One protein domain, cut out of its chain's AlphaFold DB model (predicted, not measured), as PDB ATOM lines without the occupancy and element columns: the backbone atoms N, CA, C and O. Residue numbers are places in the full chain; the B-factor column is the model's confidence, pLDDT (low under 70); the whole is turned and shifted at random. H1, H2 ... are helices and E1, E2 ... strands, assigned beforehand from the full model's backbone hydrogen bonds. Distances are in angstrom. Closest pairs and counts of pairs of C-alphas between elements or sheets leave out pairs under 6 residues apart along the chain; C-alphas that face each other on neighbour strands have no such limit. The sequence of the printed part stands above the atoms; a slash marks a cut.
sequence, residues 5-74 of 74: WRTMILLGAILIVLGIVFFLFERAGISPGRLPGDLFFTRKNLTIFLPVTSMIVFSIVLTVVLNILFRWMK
ATOM      1  N   TRP A   5     -23.594   2.434  12.455       82.12
ATOM      2  CA  TRP A   5     -23.833   2.901  13.821       82.12
ATOM      3  C   TRP A   5     -22.836   2.301  14.827       82.12
ATOM      4  O   TRP A   5     -22.420   2.978  15.763       82.12
ATOM      5  N   ARG A   6     -22.392   1.053  14.611       80.06
ATOM      6  CA  ARG A   6     -21.421   0.367  15.479       80.06
ATOM      7  C   ARG A   6     -20.041   1.011  15.371       80.06
ATOM      8  O   ARG A   6     -19.395   1.266  16.381       80.06
ATOM      9  N   THR A   7     -19.612   1.310  14.146       81.06
ATOM     10  CA  THR A   7     -18.317   1.951  13.884       81.06
ATOM     11  C   THR A   7     -18.298   3.401  14.356       81.06
ATOM     12  O   THR A   7     -17.285   3.836  14.896       81.06
ATOM     13  N   MET A   8     -19.415   4.129  14.238       84.56
ATOM     14  CA  MET A   8     -19.550   5.491  14.773       84.56
ATOM     15  C   MET A   8     -19.444   5.526  16.303       84.56
ATOM     16  O   MET A   8     -18.719   6.361  16.839       84.56
ATOM     17  N   ILE A   9     -20.097   4.593  17.009       84.62
ATOM     18  CA  ILE A   9     -19.973   4.476  18.474       84.62
ATOM     19  C   ILE A   9     -18.530   4.142  18.870       84.62
ATOM     20  O   ILE A   9     -17.992   4.739  19.802       84.62
ATOM     21  N   LEU A  10     -17.879   3.228  18.144       81.69
ATOM     22  CA  LEU A  10     -16.497   2.842  18.417       81.69
ATOM     23  C   LEU A  10     -15.517   4.012  18.222       81.69
ATOM     24  O   LEU A  10     -14.667   4.256  19.078       81.69
ATOM     25  N   LEU A  11     -15.660   4.766  17.129       83.94
ATOM     26  CA  LEU A  11     -14.868   5.971  16.860       83.94
ATOM     27  C   LEU A  11     -15.060   7.034  17.945       83.94
ATOM     28  O   LEU A  11     -14.079   7.608  18.416       83.94
ATOM     29  N   GLY A  12     -16.301   7.257  18.387       87.12
ATOM     30  CA  GLY A  12     -16.596   8.164  19.496       87.12
ATOM     31  C   GLY A  12     -15.924   7.730  20.801       87.12
ATOM     32  O   GLY A  12     -15.308   8.549  21.479       87.12
ATOM     33  N   ALA A  13     -15.961   6.434  21.123       81.62
ATOM     34  CA  ALA A  13     -15.288   5.897  22.304       81.62
ATOM     35  C   ALA A  13     -13.761   6.086  22.242       81.62
ATOM     36  O   ALA A  13     -13.157   6.495  23.233       81.62
ATOM     37  N   ILE A  14     -13.143   5.859  21.077       81.69
ATOM     38  CA  ILE A  14     -11.705   6.088  20.859       81.69
ATOM     39  C   ILE A  14     -11.349   7.568  21.049       81.69
ATOM     40  O   ILE A  14     -10.359   7.878  21.709       81.69
ATOM     41  N   LEU A  15     -12.160   8.489  20.521       85.38
ATOM     42  CA  LEU A  15     -11.939   9.929  20.679       85.38
ATOM     43  C   LEU A  15     -12.055  10.382  22.139       85.38
ATOM     44  O   LEU A  15     -11.228  11.168  22.594       85.38
ATOM     45  N   ILE A  16     -13.030   9.860  22.887       84.31
ATOM     46  CA  ILE A  16     -13.181  10.148  24.324       84.31
ATOM     47  C   ILE A  16     -11.963   9.641  25.096       84.31
ATOM     48  O   ILE A  16     -11.409  10.367  25.917       84.31
ATOM     49  N   VAL A  17     -11.513   8.421  24.803       80.00
ATOM     50  CA  VAL A  17     -10.303   7.844  25.396       80.00
ATOM     51  C   VAL A  17      -9.083   8.723  25.116       80.00
ATOM     52  O   VAL A  17      -8.354   9.056  26.047       80.00
ATOM     53  N   LEU A  18      -8.874   9.130  23.862       79.31
ATOM     54  CA  LEU A  18      -7.767  10.010  23.486       79.31
ATOM     55  C   LEU A  18      -7.859  11.357  24.210       79.31
ATOM     56  O   LEU A  18      -6.863  11.813  24.763       79.31
ATOM     57  N   GLY A  19      -9.049  11.957  24.278       82.00
ATOM     58  CA  GLY A  19      -9.284  13.201  25.010       82.00
ATOM     59  C   GLY A  19      -8.979  13.081  26.503       82.00
ATOM     60  O   GLY A  19      -8.343  13.965  27.066       82.00
ATOM     61  N   ILE A  20      -9.354  11.968  27.140       76.06
ATOM     62  CA  ILE A  20      -9.038  11.694  28.551       76.06
ATOM     63  C   ILE A  20      -7.531  11.522  28.748       76.06
ATOM     64  O   ILE A  20      -6.990  12.039  29.722       76.06
ATOM     65  N   VAL A  21      -6.843  10.836  27.831       72.50
ATOM     66  CA  VAL A  21      -5.381  10.701  27.872       72.50
ATOM     67  C   VAL A  21      -4.729  12.080  27.776       72.50
ATOM     68  O   VAL A  21      -3.973  12.434  28.675       72.50
ATOM     69  N   PHE A  22      -5.067  12.895  26.773       72.62
ATOM     70  CA  PHE A  22      -4.532  14.257  26.637       72.62
ATOM     71  C   PHE A  22      -4.847  15.137  27.853       72.62
ATOM     72  O   PHE A  22      -3.957  15.804  28.370       72.62
ATOM     73  N   PHE A  23      -6.073  15.075  28.376       71.81
ATOM     74  CA  PHE A  23      -6.471  15.808  29.577       71.81
ATOM     75  C   PHE A  23      -5.691  15.372  30.823       71.81
ATOM     76  O   PHE A  23      -5.310  16.211  31.635       71.81
ATOM     77  N   LEU A  24      -5.432  14.074  30.991       65.50
ATOM     78  CA  LEU A  24      -4.590  13.564  32.076       65.50
ATOM     79  C   LEU A  24      -3.131  13.994  31.892       65.50
ATOM     80  O   LEU A  24      -2.491  14.347  32.880       65.50
ATOM     81  N   PHE A  25      -2.635  14.029  30.653       63.06
ATOM     82  CA  PHE A  25      -1.318  14.578  30.324       63.06
ATOM     83  C   PHE A  25      -1.215  16.077  30.650       63.06
ATOM     84  O   PHE A  25      -0.193  16.521  31.155       63.06
ATOM     85  N   GLU A  26      -2.260  16.874  30.433       63.47
ATOM     86  CA  GLU A  26      -2.262  18.290  30.829       63.47
ATOM     87  C   GLU A  26      -2.416  18.461  32.351       63.47
ATOM     88  O   GLU A  26      -1.676  19.213  32.993       63.47
ATOM     89  N   ARG A  27      -3.356  17.729  32.963       55.53
ATOM     90  CA  ARG A  27      -3.727  17.867  34.382       55.53
ATOM     91  C   ARG A  27      -2.705  17.277  35.346       55.53
ATOM     92  O   ARG A  27      -2.620  17.737  36.483       55.53
ATOM     93  N   ALA A  28      -1.897  16.316  34.910       53.12
ATOM     94  CA  ALA A  28      -0.758  15.834  35.682       53.12
ATOM     95  C   ALA A  28       0.368  16.884  35.815       53.12
ATOM     96  O   ALA A  28       1.413  16.578  36.385       53.12
ATOM     97  N   GLY A  29       0.168  18.123  35.337       47.97
ATOM     98  CA  GLY A  29       1.102  19.230  35.549       47.97
ATOM     99  C   GLY A  29       2.431  19.000  34.841       47.97
ATOM    100  O   GLY A  29       3.473  19.489  35.281       47.97
ATOM    101  N   ILE A  30       2.390  18.226  33.758       48.12
ATOM    102  CA  ILE A  30       3.551  17.778  33.007       48.12
ATOM    103  C   ILE A  30       4.039  18.946  32.166       48.12
ATOM    104  O   ILE A  30       3.854  19.009  30.956       48.12
ATOM    105  N   SER A  31       4.755  19.867  32.805       49.28
ATOM    106  CA  SER A  31       5.896  20.440  32.097       49.28
ATOM    107  C   SER A  31       6.700  19.256  31.554       49.28
ATOM    108  O   SER A  31       6.884  18.303  32.321       49.28
ATOM    109  N   PRO A  32       7.122  19.250  30.277       49.88
ATOM    110  CA  PRO A  32       7.837  18.122  29.687       49.88
ATOM    111  C   PRO A  32       9.002  17.715  30.605       49.88
ATOM    112  O   PRO A  32      10.031  18.383  30.638       49.88
ATOM    113  N   GLY A  33       8.800  16.669  31.423       49.88
ATOM    114  CA  GLY A  33       9.796  16.182  32.377       49.88
ATOM    115  C   GLY A  33       9.428  15.966  33.854       49.88
ATOM    116  O   GLY A  33      10.338  15.504  34.535       49.88
ATOM    117  N   ARG A  34       8.221  16.247  34.399       52.28
ATOM    118  CA  ARG A  34       7.887  15.910  35.822       52.28
ATOM    119  C   ARG A  34       6.399  15.610  36.112       52.28
ATOM    120  O   ARG A  34       5.676  16.491  36.558       52.28
ATOM    121  N   LEU A  35       5.959  14.360  35.938       51.28
ATOM    122  CA  LEU A  35       4.700  13.854  36.517       51.28
ATOM    123  C   LEU A  35       4.867  13.480  38.004       51.28
ATOM    124  O   LEU A  35       5.757  12.687  38.325       51.28
ATOM    125  N   PRO A  36       3.981  13.925  38.912       50.06
ATOM    126  CA  PRO A  36       3.868  13.345  40.245       50.06
ATOM    127  C   PRO A  36       3.152  11.988  40.142       50.06
ATOM    128  O   PRO A  36       1.947  11.923  39.911       50.06
ATOM    129  N   GLY A  37       3.914  10.900  40.275       58.19
ATOM    130  CA  GLY A  37       3.445   9.518  40.088       58.19
ATOM    131  C   GLY A  37       4.283   8.724  39.085       58.19
ATOM    132  O   GLY A  37       4.276   7.494  39.123       58.19
ATOM    133  N   ASP A  38       5.064   9.411  38.252       60.97
ATOM    134  CA  ASP A  38       6.164   8.778  37.539       60.97
ATOM    135  C   ASP A  38       7.417   8.900  38.402       60.97
ATOM    136  O   ASP A  38       7.741   9.965  38.935       60.97
ATOM    137  N   LEU A  39       8.102   7.781  38.614       60.16
ATOM    138  CA  LEU A  39       9.297   7.756  39.449       60.16
ATOM    139  C   LEU A  39      10.433   8.416  38.665       60.16
ATOM    140  O   LEU A  39      11.048   7.796  37.798       60.16
ATOM    141  N   PHE A  40      10.689   9.688  38.972       60.78
ATOM    142  CA  PHE A  40      11.869  10.415  38.516       60.78
ATOM    143  C   PHE A  40      13.007  10.184  39.500       60.78
ATOM    144  O   PHE A  40      13.121  10.853  40.528       60.78
ATOM    145  N   PHE A  41      13.868   9.228  39.175       58.53
ATOM    146  CA  PHE A  41      15.110   9.021  39.903       58.53
ATOM    147  C   PHE A  41      16.203   9.868  39.249       58.53
ATOM    148  O   PHE A  41      16.842   9.437  38.292       58.53
ATOM    149  N   THR A  42      16.417  11.088  39.750       64.19
ATOM    150  CA  THR A  42      17.546  11.937  39.334       64.19
ATOM    151  C   THR A  42      18.702  11.790  40.329       64.19
ATOM    152  O   THR A  42      18.658  12.297  41.449       64.19
ATOM    153  N   ARG A  43      19.765  11.097  39.914       64.94
ATOM    154  CA  ARG A  43      21.103  11.100  40.536       64.94
ATOM    155  C   ARG A  43      22.034  11.987  39.699       64.94
ATOM    156  O   ARG A  43      21.778  12.200  38.523       64.94
ATOM    157  N   LYS A  44      23.147  12.444  40.295       65.62
ATOM    158  CA  LYS A  44      24.170  13.374  39.749       65.62
ATOM    159  C   LYS A  44      24.512  13.277  38.242       65.62
ATOM    160  O   LYS A  44      24.942  14.283  37.703       65.62
ATOM    161  N   ASN A  45      24.341  12.121  37.586       74.06
ATOM    162  CA  ASN A  45      24.568  11.929  36.144       74.06
ATOM    163  C   ASN A  45      23.537  10.996  35.460       74.06
ATOM    164  O   ASN A  45      23.763  10.557  34.337       74.06
ATOM    165  N   LEU A  46      22.446  10.625  36.144       62.66
ATOM    166  CA  LEU A  46      21.472   9.626  35.685       62.66
ATOM    167  C   LEU A  46      20.060  10.069  36.062       62.66
ATOM    168  O   LEU A  46      19.744  10.186  37.245       62.66
ATOM    169  N   THR A  47      19.218  10.270  35.053       70.00
ATOM    170  CA  THR A  47      17.785  10.527  35.218       70.00
ATOM    171  C   THR A  47      17.029   9.325  34.676       70.00
ATOM    172  O   THR A  47      17.010   9.098  33.469       70.00
ATOM    173  N   ILE A  48      16.433   8.539  35.569       67.06
ATOM    174  CA  ILE A  48      15.562   7.417  35.213       67.06
ATOM    175  C   ILE A  48      14.120   7.899  35.350       67.06
ATOM    176  O   ILE A  48      13.718   8.332  36.428       67.06
ATOM    177  N   PHE A  49      13.366   7.838  34.253       67.31
ATOM    178  CA  PHE A  49      11.940   8.147  34.199       67.31
ATOM    179  C   PHE A  49      11.153   6.843  34.082       67.31
ATOM    180  O   PHE A  49      11.317   6.109  33.107       67.31
ATOM    181  N   LEU A  50      10.321   6.549  35.077       69.12
ATOM    182  CA  LEU A  50       9.460   5.368  35.085       69.12
ATOM    183  C   LEU A  50       7.992   5.797  35.033       69.12
ATOM    184  O   LEU A  50       7.425   6.117  36.084       69.12
ATOM    185  N   PRO A  51       7.373   5.778  33.836       69.56
ATOM    186  CA  PRO A  51       6.005   6.217  33.632       69.56
ATOM    187  C   PRO A  51       4.959   5.179  34.053       69.56
ATOM    188  O   PRO A  51       4.125   4.750  33.254       69.56
ATOM    189  N   VAL A  52       5.028   4.719  35.305       71.88
ATOM    190  CA  VAL A  52       4.200   3.616  35.826       71.88
ATOM    191  C   VAL A  52       2.716   3.958  35.728       71.88
ATOM    192  O   VAL A  52       1.914   3.138  35.282       71.88
ATOM    193  N   THR A  53       2.355   5.189  36.083       68.62
ATOM    194  CA  THR A  53       0.959   5.635  36.064       68.62
ATOM    195  C   THR A  53       0.426   5.677  34.632       68.62
ATOM    196  O   THR A  53      -0.656   5.158  34.355       68.62
ATOM    197  N   SER A  54       1.224   6.198  33.697       72.06
ATOM    198  CA  SER A  54       0.867   6.240  32.274       72.06
ATOM    199  C   SER A  54       0.696   4.839  31.679       72.06
ATOM    200  O   SER A  54      -0.261   4.592  30.943       72.06
ATOM    201  N   MET A  55       1.578   3.897  32.030       77.56
ATOM    202  CA  MET A  55       1.495   2.511  31.557       77.56
ATOM    203  C   MET A  55       0.243   1.788  32.068       77.56
ATOM    204  O   MET A  55      -0.396   1.066  31.302       77.56
ATOM    205  N   ILE A  56      -0.143   2.008  33.327       80.44
ATOM    206  CA  ILE A  56      -1.362   1.420  33.904       80.44
ATOM    207  C   ILE A  56      -2.610   1.978  33.212       80.44
ATOM    208  O   ILE A  56      -3.479   1.208  32.801       80.44
ATOM    209  N   VAL A  57      -2.690   3.299  33.034       75.69
ATOM    210  CA  VAL A  57      -3.827   3.941  32.356       75.69
ATOM    211  C   VAL A  57      -3.947   3.442  30.918       75.69
ATOM    212  O   VAL A  57      -5.027   3.019  30.503       75.69
ATOM    213  N   PHE A  58      -2.837   3.427  30.178       78.69
ATOM    214  CA  PHE A  58      -2.805   2.918  28.811       78.69
ATOM    215  C   PHE A  58      -3.251   1.452  28.738       78.69
ATOM    216  O   PHE A  58      -4.043   1.091  27.870       78.69
ATOM    217  N   SER A  59      -2.799   0.616  29.678       83.50
ATOM    218  CA  SER A  59      -3.190  -0.792  29.754       83.50
ATOM    219  C   SER A  59      -4.694  -0.957  29.974       83.50
ATOM    220  O   SER A  59      -5.331  -1.664  29.197       83.50
ATOM    221  N   ILE A  60      -5.278  -0.268  30.960       84.31
ATOM    222  CA  ILE A  60      -6.717  -0.352  31.261       84.31
ATOM    223  C   ILE A  60      -7.545   0.090  30.054       84.31
ATOM    224  O   ILE A  60      -8.486  -0.599  29.658       84.31
ATOM    225  N   VAL A  61      -7.171   1.212  29.442       82.19
ATOM    226  CA  VAL A  61      -7.809   1.728  28.231       82.19
ATOM    227  C   VAL A  61      -7.777   0.688  27.115       82.19
ATOM    228  O   VAL A  61      -8.819   0.357  26.545       82.19
ATOM    229  N   LEU A  62      -6.596   0.145  26.821       83.12
ATOM    230  CA  LEU A  62      -6.421  -0.835  25.757       83.12
ATOM    231  C   LEU A  62      -7.229  -2.106  26.044       83.12
ATOM    232  O   LEU A  62      -7.890  -2.623  25.147       83.12
ATOM    233  N   THR A  63      -7.244  -2.576  27.293       87.19
ATOM    234  CA  THR A  63      -8.052  -3.727  27.712       87.19
ATOM    235  C   THR A  63      -9.543  -3.473  27.512       87.19
ATOM    236  O   THR A  63     -10.228  -4.344  26.979       87.19
ATOM    237  N   VAL A  64     -10.060  -2.301  27.886       84.19
ATOM    238  CA  VAL A  64     -11.479  -1.952  27.696       84.19
ATOM    239  C   VAL A  64     -11.829  -1.891  26.208       84.19
ATOM    240  O   VAL A  64     -12.813  -2.502  25.791       84.19
ATOM    241  N   VAL A  65     -11.005  -1.223  25.398       82.94
ATOM    242  CA  VAL A  65     -11.222  -1.097  23.948       82.94
ATOM    243  C   VAL A  65     -11.192  -2.465  23.264       82.94
ATOM    244  O   VAL A  65     -12.123  -2.797  22.530       82.94
ATOM    245  N   LEU A  66     -10.174  -3.285  23.535       85.75
ATOM    246  CA  LEU A  66     -10.063  -4.629  22.966       85.75
ATOM    247  C   LEU A  66     -11.211  -5.530  23.424       85.75
ATOM    248  O   LEU A  66     -11.780  -6.246  22.608       85.75
ATOM    249  N   ASN A  67     -11.594  -5.480  24.700       87.50
ATOM    250  CA  ASN A  67     -12.704  -6.278  25.218       87.50
ATOM    251  C   ASN A  67     -14.020  -5.908  24.524       87.50
ATOM    252  O   ASN A  67     -14.754  -6.796  24.099       87.50
ATOM    253  N   ILE A  68     -14.296  -4.616  24.334       80.75
ATOM    254  CA  ILE A  68     -15.479  -4.165  23.591       80.75
ATOM    255  C   ILE A  68     -15.397  -4.630  22.131       80.75
ATOM    256  O   ILE A  68     -16.356  -5.216  21.637       80.75
ATOM    257  N   LEU A  69     -14.259  -4.468  21.455       82.75
ATOM    258  CA  LEU A  69     -14.077  -4.945  20.078       82.75
ATOM    259  C   LEU A  69     -14.330  -6.452  19.937       82.75
ATOM    260  O   LEU A  69     -15.137  -6.867  19.105       82.75
ATOM    261  N   PHE A  70     -13.706  -7.270  20.785       86.62
ATOM    262  CA  PHE A  70     -13.877  -8.724  20.762       86.62
ATOM    263  C   PHE A  70     -15.289  -9.158  21.161       86.62
ATOM    264  O   PHE A  70     -15.808 -10.123  20.605       86.62
ATOM    265  N   ARG A  71     -15.941  -8.438  22.082       80.81
ATOM    266  CA  ARG A  71     -17.342  -8.681  22.455       80.81
ATOM    267  C   ARG A  71     -18.290  -8.435  21.283       80.81
ATOM    268  O   ARG A  71     -19.288  -9.129  21.186       80.81
ATOM    269  N   TRP A  72     -17.997  -7.449  20.436       71.94
ATOM    270  CA  TRP A  72     -18.837  -7.080  19.292       71.94
ATOM    271  C   TRP A  72     -18.537  -7.887  18.021       71.94
ATOM    272  O   TRP A  72     -19.387  -7.936  17.131       71.94
ATOM    273  N   MET A  73     -17.338  -8.469  17.914       72.56
ATOM    274  CA  MET A  73     -16.956  -9.398  16.841       72.56
ATOM    275  C   MET A  73     -17.481 -10.825  17.052       72.56
ATOM    276  O   MET A  73     -17.467 -11.608  16.105       72.56
ATOM    277  N   LYS A  74     -17.912 -11.163  18.271       55.88
ATOM    278  CA  LYS A  74     -18.602 -12.413  18.594       55.88
ATOM    279  C   LYS A  74     -20.111 -12.247  18.432       55.88
ATOM    280  O   LYS A  74     -20.744 -13.236  18.009       55.88
TER     281      LYS A  74
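This is residues 5 to 74 of the 74 residues of an uncharacterized protein of Synergistetes bacterium ADurb.BinA166 (UniProt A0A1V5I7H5). A small hairpin of two strands, E1 and E2, prolongs one end of a loosely spaced pair of long helices, H1 and H2, that run side by side in opposite ways. The 70 printed residues form a mostly helix rod of 55 by 22 by 14 A, in the order H1, E1, E2, H2. It is only just loose, close to extended, with a radius of gyration of the C-alphas of 16.2 A.

E1, residues 39 to 43, and E2, residues 46 to 50, are antiparallel neighbours at 175 degrees; N 41 and O 48 are within hydrogen-bond range at 2.9 A. H1, residues 5 to 27, and H2, residues 52 to 73, are close but not clearly touching; their closest C-alphas, of Val 17 and Val 61, are 7.2 A apart. They run opposite ways at a shallow tilt of 5 degrees. In both, every O i to N i+4 pair is within hydrogen-bond range. H1 and E2 are apart.

E1 measures 12.3 A, E2 12.8 A, H1 32.4 A from C-alpha 5 at (-23.833, 2.901, 13.821), and H2 31.3 A to C-alpha 73 at (-16.956, -9.398, 16.841).

The printed part has no cut. H1 to E1 is a long link of 11 residues. Low confidence includes residues 24 to 44.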